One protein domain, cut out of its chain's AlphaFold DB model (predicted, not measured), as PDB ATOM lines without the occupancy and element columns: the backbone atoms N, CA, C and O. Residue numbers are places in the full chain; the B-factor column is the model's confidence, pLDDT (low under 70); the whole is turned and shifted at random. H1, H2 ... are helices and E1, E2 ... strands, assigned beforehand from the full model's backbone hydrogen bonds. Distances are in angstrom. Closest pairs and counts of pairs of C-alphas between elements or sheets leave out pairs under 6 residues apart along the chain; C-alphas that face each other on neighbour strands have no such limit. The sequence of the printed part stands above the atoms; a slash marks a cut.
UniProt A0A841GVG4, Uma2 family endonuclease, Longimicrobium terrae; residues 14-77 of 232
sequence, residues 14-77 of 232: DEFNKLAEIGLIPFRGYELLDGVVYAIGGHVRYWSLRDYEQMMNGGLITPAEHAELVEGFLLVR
ATOM      1  N   ASP A  14      -2.144  50.765 -21.592       96.12
ATOM      2  CA  ASP A  14      -0.830  51.121 -21.052       96.12
ATOM      3  C   ASP A  14       0.294  50.587 -21.946       96.12
ATOM      4  O   ASP A  14       1.222  51.321 -22.286       96.12
ATOM      5  N   GLU A  15       0.176  49.342 -22.409       95.69
ATOM      6  CA  GLU A  15       1.108  48.756 -23.373       95.69
ATOM      7  C   GLU A  15       1.083  49.503 -24.711       95.69
ATOM      8  O   GLU A  15       2.133  49.767 -25.289       95.69
ATOM      9  N   PHE A  16      -0.100  49.898 -25.192       95.62
ATOM     10  CA  PHE A  16      -0.236  50.697 -26.411       95.62
ATOM     11  C   PHE A  16       0.449  52.062 -26.289       95.62
ATOM     12  O   PHE A  16       1.182  52.476 -27.187       95.62
ATOM     13  N   ASN A  17       0.275  52.749 -25.158       94.38
ATOM     14  CA  ASN A  17       0.996  53.993 -24.894       94.38
ATOM     15  C   ASN A  17       2.508  53.749 -24.838       94.38
ATOM     16  O   ASN A  17       3.286  54.519 -25.403       94.38
ATOM     17  N   LYS A  18       2.925  52.639 -24.226       94.62
ATOM     18  CA  LYS A  18       4.334  52.269 -24.133       94.62
ATOM     19  C   LYS A  18       4.954  51.968 -25.497       94.62
ATOM     20  O   LYS A  18       6.082  52.399 -25.731       94.62
ATOM     21  N   LEU A  19       4.223  51.329 -26.417       95.06
ATOM     22  CA  LEU A  19       4.640  51.164 -27.818       95.06
ATOM     23  C   LEU A  19       4.978  52.515 -28.467       95.06
ATOM     24  O   LEU A  19       5.952  52.607 -29.217       95.06
ATOM     25  N   ALA A  20       4.203  53.565 -28.169       93.25
ATOM     26  CA  ALA A  20       4.470  54.905 -28.681       93.25
ATOM     27  C   ALA A  20       5.691  55.559 -28.021       93.25
ATOM     28  O   ALA A  20       6.520  56.156 -28.708       93.25
ATOM     29  N   GLU A  21       5.841  55.407 -26.704       92.50
ATOM     30  CA  GLU A  21       6.995  55.929 -25.959       92.50
ATOM     31  C   GLU A  21       8.330  55.374 -26.459       92.50
ATOM     32  O   GLU A  21       9.310  56.117 -26.530       92.50
ATOM     33  N   ILE A  22       8.379  54.082 -26.802       92.31
ATOM     34  CA  ILE A  22       9.600  53.440 -27.312       92.31
ATOM     35  C   ILE A  22       9.749  53.552 -28.838       92.31
ATOM     36  O   ILE A  22      10.698  53.017 -29.401       92.31
ATOM     37  N   GLY A  23       8.847  54.278 -29.508       91.38
ATOM     38  CA  GLY A  23       8.959  54.617 -30.928       91.38
ATOM     39  C   GLY A  23       8.538  53.521 -31.910       91.38
ATOM     40  O   GLY A  23       8.777  53.672 -33.107       91.38
ATOM     41  N   LEU A  24       7.886  52.451 -31.446       93.25
ATOM     42  CA  LEU A  24       7.394  51.370 -32.313       93.25
ATOM     43  C   LEU A  24       6.148  51.775 -33.101       93.25
ATOM     44  O   LEU A  24       5.939  51.336 -34.239       93.25
ATOM     45  N   ILE A  25       5.339  52.662 -32.519       92.56
ATOM     46  CA  ILE A  25       4.256  53.352 -33.217       92.56
ATOM     47  C   ILE A  25       4.386  54.870 -33.018       92.56
ATOM     48  O   ILE A  25       4.726  55.331 -31.933       92.56
ATOM     49  N   PRO A  26       4.125  55.698 -34.038       87.12
ATOM     50  CA  PRO A  26       3.973  57.132 -33.843       87.12
ATOM     51  C   PRO A  26       2.757  57.444 -32.957       87.12
ATOM     52  O   PRO A  26       1.736  56.763 -33.023       87.12
ATOM     53  N   PHE A  27       2.820  58.548 -32.202       76.12
ATOM     54  CA  PHE A  27       1.718  59.046 -31.353       76.12
ATOM     55  C   PHE A  27       0.393  59.299 -32.099       76.12
ATOM     56  O   PHE A  27      -0.652  59.471 -31.477       76.12
ATOM     57  N   ARG A  28       0.429  59.390 -33.432       83.62
ATOM     58  CA  ARG A  28      -0.737  59.504 -34.316       83.62
ATOM     59  C   ARG A  28      -0.570  58.529 -35.470       83.62
ATOM     60  O   ARG A  28       0.556  58.257 -35.866       83.62
ATOM     61  N   GLY A  29      -1.673  58.090 -36.066       90.44
ATOM     62  CA  GLY A  29      -1.628  57.143 -37.186       90.44
ATOM     63  C   GLY A  29      -1.953  55.708 -36.791       90.44
ATOM     64  O   GLY A  29      -2.052  54.875 -37.683       90.44
ATOM     65  N   TYR A  30      -2.173  55.440 -35.500       94.06
ATOM     66  CA  TYR A  30      -2.583  54.139 -34.986       94.06
ATOM     67  C   TYR A  30      -3.717  54.269 -33.975       94.06
ATOM     68  O   TYR A  30      -3.815  55.275 -33.269       94.06
ATOM     69  N   GLU A  31      -4.548  53.238 -33.902       94.25
ATOM     70  CA  GLU A  31      -5.629  53.098 -32.933       94.25
ATOM     71  C   GLU A  31      -5.639  51.689 -32.333       94.25
ATOM     72  O   GLU A  31      -5.226  50.718 -32.970       94.25
ATOM     73  N   LEU A  32      -6.091  51.592 -31.083       95.06
ATOM     74  CA  LEU A  32      -6.269  50.331 -30.376       95.06
ATOM     75  C   LEU A  32      -7.754  49.966 -30.385       95.06
ATOM     76  O   LEU A  32      -8.555  50.640 -29.739       95.06
ATOM     77  N   LEU A  33      -8.114  48.896 -31.091       94.00
ATOM     78  CA  LEU A  33      -9.497  48.431 -31.212       94.00
ATOM     79  C   LEU A  33      -9.583  46.972 -30.780       94.00
ATOM     80  O   LEU A  33      -8.882  46.116 -31.319       94.00
ATOM     81  N   ASP A  34     -10.396  46.699 -29.760       92.94
ATOM     82  CA  ASP A  34     -10.508  45.387 -29.104       92.94
ATOM     83  C   ASP A  34      -9.150  44.779 -28.712       92.94
ATOM     84  O   ASP A  34      -8.957  43.567 -28.730       92.94
ATOM     85  N   GLY A  35      -8.172  45.621 -28.380       94.81
ATOM     86  CA  GLY A  35      -6.817  45.193 -28.054       94.81
ATOM     87  C   GLY A  35      -5.927  44.889 -29.265       94.81
ATOM     88  O   GLY A  35      -4.818  44.413 -29.080       94.81
ATOM     89  N   VAL A  36      -6.349  45.144 -30.501       95.56
ATOM     90  CA  VAL A  36      -5.489  45.025 -31.693       95.56
ATOM     91  C   VAL A  36      -5.058  46.411 -32.153       95.56
ATOM     92  O   VAL A  36      -5.851  47.352 -32.159       95.56
ATOM     93  N   VAL A  37      -3.784  46.531 -32.525       94.88
ATOM     94  CA  VAL A  37      -3.201  47.769 -33.045       94.88
ATOM     95  C   VAL A  37      -3.485  47.864 -34.540       94.88
ATOM     96  O   VAL A  37      -2.980  47.054 -35.319       94.88
ATOM     97  N   TYR A  38      -4.252  48.873 -34.941       94.38
ATOM     98  CA  TYR A  38      -4.545  49.174 -36.339       94.38
ATOM     99  C   TYR A  38      -3.865  50.467 -36.765       94.38
ATOM    100  O   TYR A  38      -3.833  51.435 -36.010       94.38
ATOM    101  N   ALA A  39      -3.352  50.505 -37.992       92.12
ATOM    102  CA  ALA A  39      -3.031  51.760 -38.656       92.12
ATOM    103  C   ALA A  39      -4.328  52.498 -39.032       92.12
ATOM    104  O   ALA A  39      -5.307  51.871 -39.444       92.12
ATOM    105  N   ILE A  40      -4.320  53.832 -38.968       83.69
ATOM    106  CA  ILE A  40      -5.410  54.667 -39.491       83.69
ATOM    107  C   ILE A  40      -5.543  54.372 -40.992       83.69
ATOM    108  O   ILE A  40      -4.632  54.639 -41.772       83.69
ATOM    109  N   GLY A  41      -6.671  53.774 -41.377       82.62
ATOM    110  CA  GLY A  41      -6.855  53.093 -42.667       82.62
ATOM    111  C   GLY A  41      -7.411  51.674 -42.510       82.62
ATOM    112  O   GLY A  41      -7.985  51.129 -43.448       82.62
ATOM    113  N   GLY A  42      -7.337  51.122 -41.295       87.44
ATOM    114  CA  GLY A  42      -8.000  49.884 -40.899       87.44
ATOM    115  C   GLY A  42      -7.175  48.617 -41.114       87.44
ATOM    116  O   GLY A  42      -7.752  47.538 -41.042       87.44
ATOM    117  N   HIS A  43      -5.871  48.734 -41.363       90.06
ATOM    118  CA  HIS A  43      -4.957  47.596 -41.493       90.06
ATOM    119  C   HIS A  43      -4.349  47.239 -40.140       90.06
ATOM    120  O   HIS A  43      -3.921  48.135 -39.408       90.06
ATOM    121  N   VAL A  44      -4.284  45.949 -39.810       92.44
ATOM    122  CA  VAL A  44      -3.579  45.487 -38.604       92.44
ATOM    123  C   VAL A  44      -2.094  45.848 -38.724       92.44
ATOM    124  O   VAL A  44      -1.510  45.771 -39.807       92.44
ATOM    125  N   ARG A  45      -1.470  46.278 -37.625       93.12
ATOM    126  CA  ARG A  45      -0.037  46.591 -37.608       93.12
ATOM    127  C   ARG A  45       0.794  45.315 -37.761       93.12
ATOM    128  O   ARG A  45       0.701  44.418 -36.928       93.12
ATOM    129  N   TYR A  46       1.660  45.312 -38.772       94.12
ATOM    130  CA  TYR A  46       2.750  44.352 -38.916       94.12
ATOM    131  C   TYR A  46       3.976  44.777 -38.102       94.12
ATOM    132  O   TYR A  46       4.302  45.966 -38.017       94.12
ATOM    133  N   TRP A  47       4.658  43.795 -37.537       96.25
ATOM    134  CA  TRP A  47       5.861  43.925 -36.732       96.25
ATOM    135  C   TRP A  47       7.048  43.314 -37.470       96.25
ATOM    136  O   TRP A  47       6.931  42.247 -38.068       96.25
ATOM    137  N   SER A  48       8.184  43.998 -37.423       96.88
ATOM    138  CA  SER A  48       9.468  43.456 -37.878       96.88
ATOM    139  C   SER A  48      10.193  42.709 -36.753       96.88
ATOM    140  O   SER A  48       9.849  42.856 -35.576       96.88
ATOM    141  N   LEU A  49      11.253  41.975 -37.087       95.69
ATOM    142  CA  LEU A  49      12.184  41.383 -36.128       95.69
ATOM    143  C   LEU A  49      12.739  42.463 -35.199       95.69
ATOM    144  O   LEU A  49      12.744  42.311 -33.981       95.69
ATOM    145  N   ARG A  50      13.123  43.602 -35.778       95.56
ATOM    146  CA  ARG A  50      13.625  44.742 -35.016       95.56
ATOM    147  C   ARG A  50      12.580  45.298 -34.044       95.56
ATOM    148  O   ARG A  50      12.942  45.729 -32.947       95.56
ATOM    149  N   ASP A  51      11.307  45.339 -34.442       96.25
ATOM    150  CA  ASP A  51      10.227  45.753 -33.542       96.25
ATOM    151  C   ASP A  51      10.094  44.753 -32.390       96.25
ATOM    152  O   ASP A  51      10.058  45.147 -31.227       96.25
ATOM    153  N   TYR A  52      10.082  43.460 -32.711       94.25
ATOM    154  CA  TYR A  52       9.966  42.367 -31.752       94.25
ATOM    155  C   TYR A  52      11.099  42.372 -30.709       94.25
ATOM    156  O   TYR A  52      10.837  42.330 -29.504       94.25
ATOM    157  N   GLU A  53      12.350  42.539 -31.140       92.62
ATOM    158  CA  GLU A  53      13.508  42.698 -30.250       92.62
ATOM    159  C   GLU A  53      13.377  43.928 -29.343       92.62
ATOM    160  O   GLU A  53      13.650  43.860 -28.142       92.62
ATOM    161  N   GLN A  54      12.923  45.062 -29.886       94.69
ATOM    162  CA  GLN A  54      12.688  46.269 -29.091       94.69
ATOM    163  C   GLN A  54      11.578  46.077 -28.058       94.69
ATOM    164  O   GLN A  54      11.705  46.582 -26.942       94.69
ATOM    165  N   MET A  55      10.516  45.338 -28.386       94.31
ATOM    166  CA  MET A  55       9.459  45.035 -27.422       94.31
ATOM    167  C   MET A  55       9.967  44.147 -26.283       94.31
ATOM    168  O   MET A  55       9.639  44.420 -25.127       94.31
ATOM    169  N   MET A  56      10.795  43.135 -26.573       90.00
ATOM    170  CA  MET A  56      11.434  42.320 -25.529       90.00
ATOM    171  C   MET A  56      12.352  43.164 -24.645       90.00
ATOM    172  O   MET A  56      12.236  43.132 -23.421       90.00
ATOM    173  N   ASN A  57      13.224  43.969 -25.256       90.94
ATOM    174  CA  ASN A  57      14.151  44.844 -24.534       90.94
ATOM    175  C   ASN A  57      13.418  45.901 -23.695       90.94
ATOM    176  O   ASN A  57      13.880  46.280 -22.619       90.94
ATOM    177  N   GLY A  58      12.262  46.367 -24.172       89.75
ATOM    178  CA  GLY A  58      11.374  47.284 -23.462       89.75
ATOM    179  C   GLY A  58      10.483  46.622 -22.406       89.75
ATOM    180  O   GLY A  58       9.754  47.338 -21.719       89.75
ATOM    181  N   GLY A  59      10.519  45.289 -22.275       89.88
ATOM    182  CA  GLY A  59       9.704  44.523 -21.326       89.88
ATOM    183  C   GLY A  59       8.209  44.468 -21.660       89.88
ATOM    184  O   GLY A  59       7.407  44.182 -20.775       89.88
ATOM    185  N   LEU A  60       7.825  44.764 -22.907       92.56
ATOM    186  CA  LEU A  60       6.433  44.715 -23.378       92.56
ATOM    187  C   LEU A  60       5.946  43.292 -23.635       92.56
ATOM    188  O   LEU A  60       4.777  42.986 -23.434       92.56
ATOM    189  N   ILE A  61       6.857  42.444 -24.093       90.56
ATOM    190  CA  ILE A  61       6.658  41.009 -24.240       90.56
ATOM    191  C   ILE A  61       7.734  40.300 -23.437       90.56
ATOM    192  O   ILE A  61       8.833  40.822 -23.233       90.56
ATOM    193  N   THR A  62       7.401  39.115 -22.943       85.50
ATOM    194  CA  THR A  62       8.320  38.316 -22.130       85.50
ATOM    195  C   THR A  62       8.512  36.938 -22.749       85.50
ATOM    196  O   THR A  62       7.598  36.439 -23.408       85.50
ATOM    197  N   PRO A  63       9.640  36.253 -22.479       78.75
ATOM    198  CA  PRO A  63       9.820  34.871 -22.923       78.75
ATOM    199  C   PRO A  63       8.689  33.932 -22.466       78.75
ATOM    200  O   PRO A  63       8.347  32.989 -23.171       78.75
ATOM    201  N   ALA A  64       8.077  34.209 -21.307       79.19
ATOM    202  CA  ALA A  64       6.983  33.419 -20.742       79.19
ATOM    203  C   ALA A  64       5.637  33.609 -21.465       79.19
ATOM    204  O   ALA A  64       4.707  32.830 -21.250       79.19
ATOM    205  N   GLU A  65       5.514  34.642 -22.301       82.19
ATOM    206  CA  GLU A  65       4.320  34.876 -23.113       82.19
ATOM    207  C   GLU A  65       4.276  33.957 -24.342       82.19
ATOM    208  O   GLU A  65       3.203  33.741 -24.894       82.19
ATOM    209  N   HIS A  66       5.413  33.371 -24.746       79.44
ATOM    210  CA  HIS A  66       5.513  32.498 -25.923       79.44
ATOM    211  C   HIS A  66       4.877  33.123 -27.184       79.44
ATOM    212  O   HIS A  66       4.172  32.451 -27.938       79.44
ATOM    213  N   ALA A  67       5.101  34.425 -27.392       88.94
ATOM    214  CA  ALA A  67       4.636  35.134 -28.577       88.94
ATOM    215  C   ALA A  67       5.588  34.875 -29.756       88.94
ATOM    216  O   ALA A  67       6.728  35.331 -29.710       88.94
ATOM    217  N   GLU A  68       5.139  34.163 -30.791       91.12
ATOM    218  CA  GLU A  68       5.888  33.957 -32.044       91.12
ATOM    219  C   GLU A  68       5.627  35.113 -33.019       91.12
ATOM    220  O   GLU A  68       4.510  35.635 -33.083       91.12
ATOM    221  N   LEU A  69       6.640  35.500 -33.800       94.56
ATOM    222  CA  LEU A  69       6.462  36.432 -34.915       94.56
ATOM    223  C   LEU A  69       6.177  35.615 -36.182       94.56
ATOM    224  O   LEU A  69       7.016  34.821 -36.605       94.56
ATOM    225  N   VAL A  70       4.998  35.784 -36.780       93.75
ATOM    226  CA  VAL A  70       4.546  35.014 -37.950       93.75
ATOM    227  C   VAL A  70       3.939  35.959 -38.977       93.75
ATOM    228  O   VAL A  70       2.906  36.572 -38.721       93.75
ATOM    229  N   GLU A  71       4.583  36.087 -40.136       93.81
ATOM    230  CA  GLU A  71       4.181  37.005 -41.217       93.81
ATOM    231  C   GLU A  71       3.923  38.444 -40.728       93.81
ATOM    232  O   GLU A  71       3.012  39.138 -41.176       93.81
ATOM    233  N   GLY A  72       4.732  38.886 -39.764       95.12
ATOM    234  CA  GLY A  72       4.626  40.195 -39.127       95.12
ATOM    235  C   GLY A  72       3.533  40.307 -38.060       95.12
ATOM    236  O   GLY A  72       3.367  41.373 -37.472       95.12
ATOM    237  N   PHE A  73       2.794  39.246 -37.753       94.56
ATOM    238  CA  PHE A  73       1.878  39.215 -36.615       94.56
ATOM    239  C   PHE A  73       2.557  38.626 -35.385       94.56
ATOM    240  O   PHE A  73       3.301  37.656 -35.481       94.56
ATOM    241  N   LEU A  74       2.253  39.181 -34.211       93.81
ATOM    242  CA  LEU A  74       2.617  38.557 -32.941       93.81
ATOM    243  C   LEU A  74       1.510  37.607 -32.520       93.81
ATOM    244  O   LEU A  74       0.417  38.068 -32.189       93.81
ATOM    245  N   LEU A  75       1.786  36.307 -32.541       91.94
ATOM    246  CA  LEU A  75       0.833  35.259 -32.188       91.94
ATOM    247  C   LEU A  75       1.201  34.663 -30.831       91.94
ATOM    248  O   LEU A  75       2.290  34.119 -30.658       91.94
ATOM    249  N   VAL A  76       0.297  34.770 -29.860       88.38
ATOM    250  CA  VAL A  76       0.502  34.229 -28.511       88.38
ATOM    251  C   VAL A  76       0.137  32.755 -28.512       88.38
ATOM    252  O   VAL A  76      -1.021  32.394 -28.745       88.38
ATOM    253  N   ARG A  77       1.111  31.894 -28.209       80.12
ATOM    254  CA  ARG A  77       0.841  30.463 -28.083       80.12
ATOM    255  C   ARG A  77       0.084  30.160 -26.787       80.12
ATOM    256  O   ARG A  77       0.360  30.769 -25.749       80.12
TER     257      ARG A  77
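What this domain is: This is residues 14 to 77 of the 232 residues of the protein "Uma2 family endonuclease" of Longimicrobium terrae (UniProt A0A841GVG4). Two small halves follow each other, each a helix with a two-strand hairpin: H1 with E1 and E2, then H2 with E3 and E4; the hairpins stand apart. The printed part has 64 residues with two named helices and four named strands, in two antiparallel sheets. The class is mixed; the whole is compact, radius of gyration of the C-alphas 11.3 A, spanning 31 by 23 by 21 A.

How they stand to each other: Start at H1, residues 14 to 21; its closest C-alpha to E1, residues 30 to 33, is Phe 16, 7.2 A from Leu 32. E1 and E2, residues 36 to 39, form a hairpin; look for N 31 and O 38, 2.9 A apart. H2, residues 49 to 57, is close to H1 but not clearly touching: the closest C-alphas, Leu 19 and Met 55, are 7.8 A apart. E3, residues 67 to 70, and E4, residues 73 to 76, form a hairpin, N 68 and O 75 at 2.9 A. In H1 and H2 every O i to N i+4 pair is within hydrogen-bond range.

Where its parts are: Find C-alpha 14 at (-0.830, 51.121, -21.052), where H1 begins, 10.4 A long. H2 spans 12.3 A; E4 ends at C-alpha 76, (0.502, 34.229, -28.511).

The domain as a whole: The printed part has no cut and no long link; no printed residue is under 70 in pLDDT.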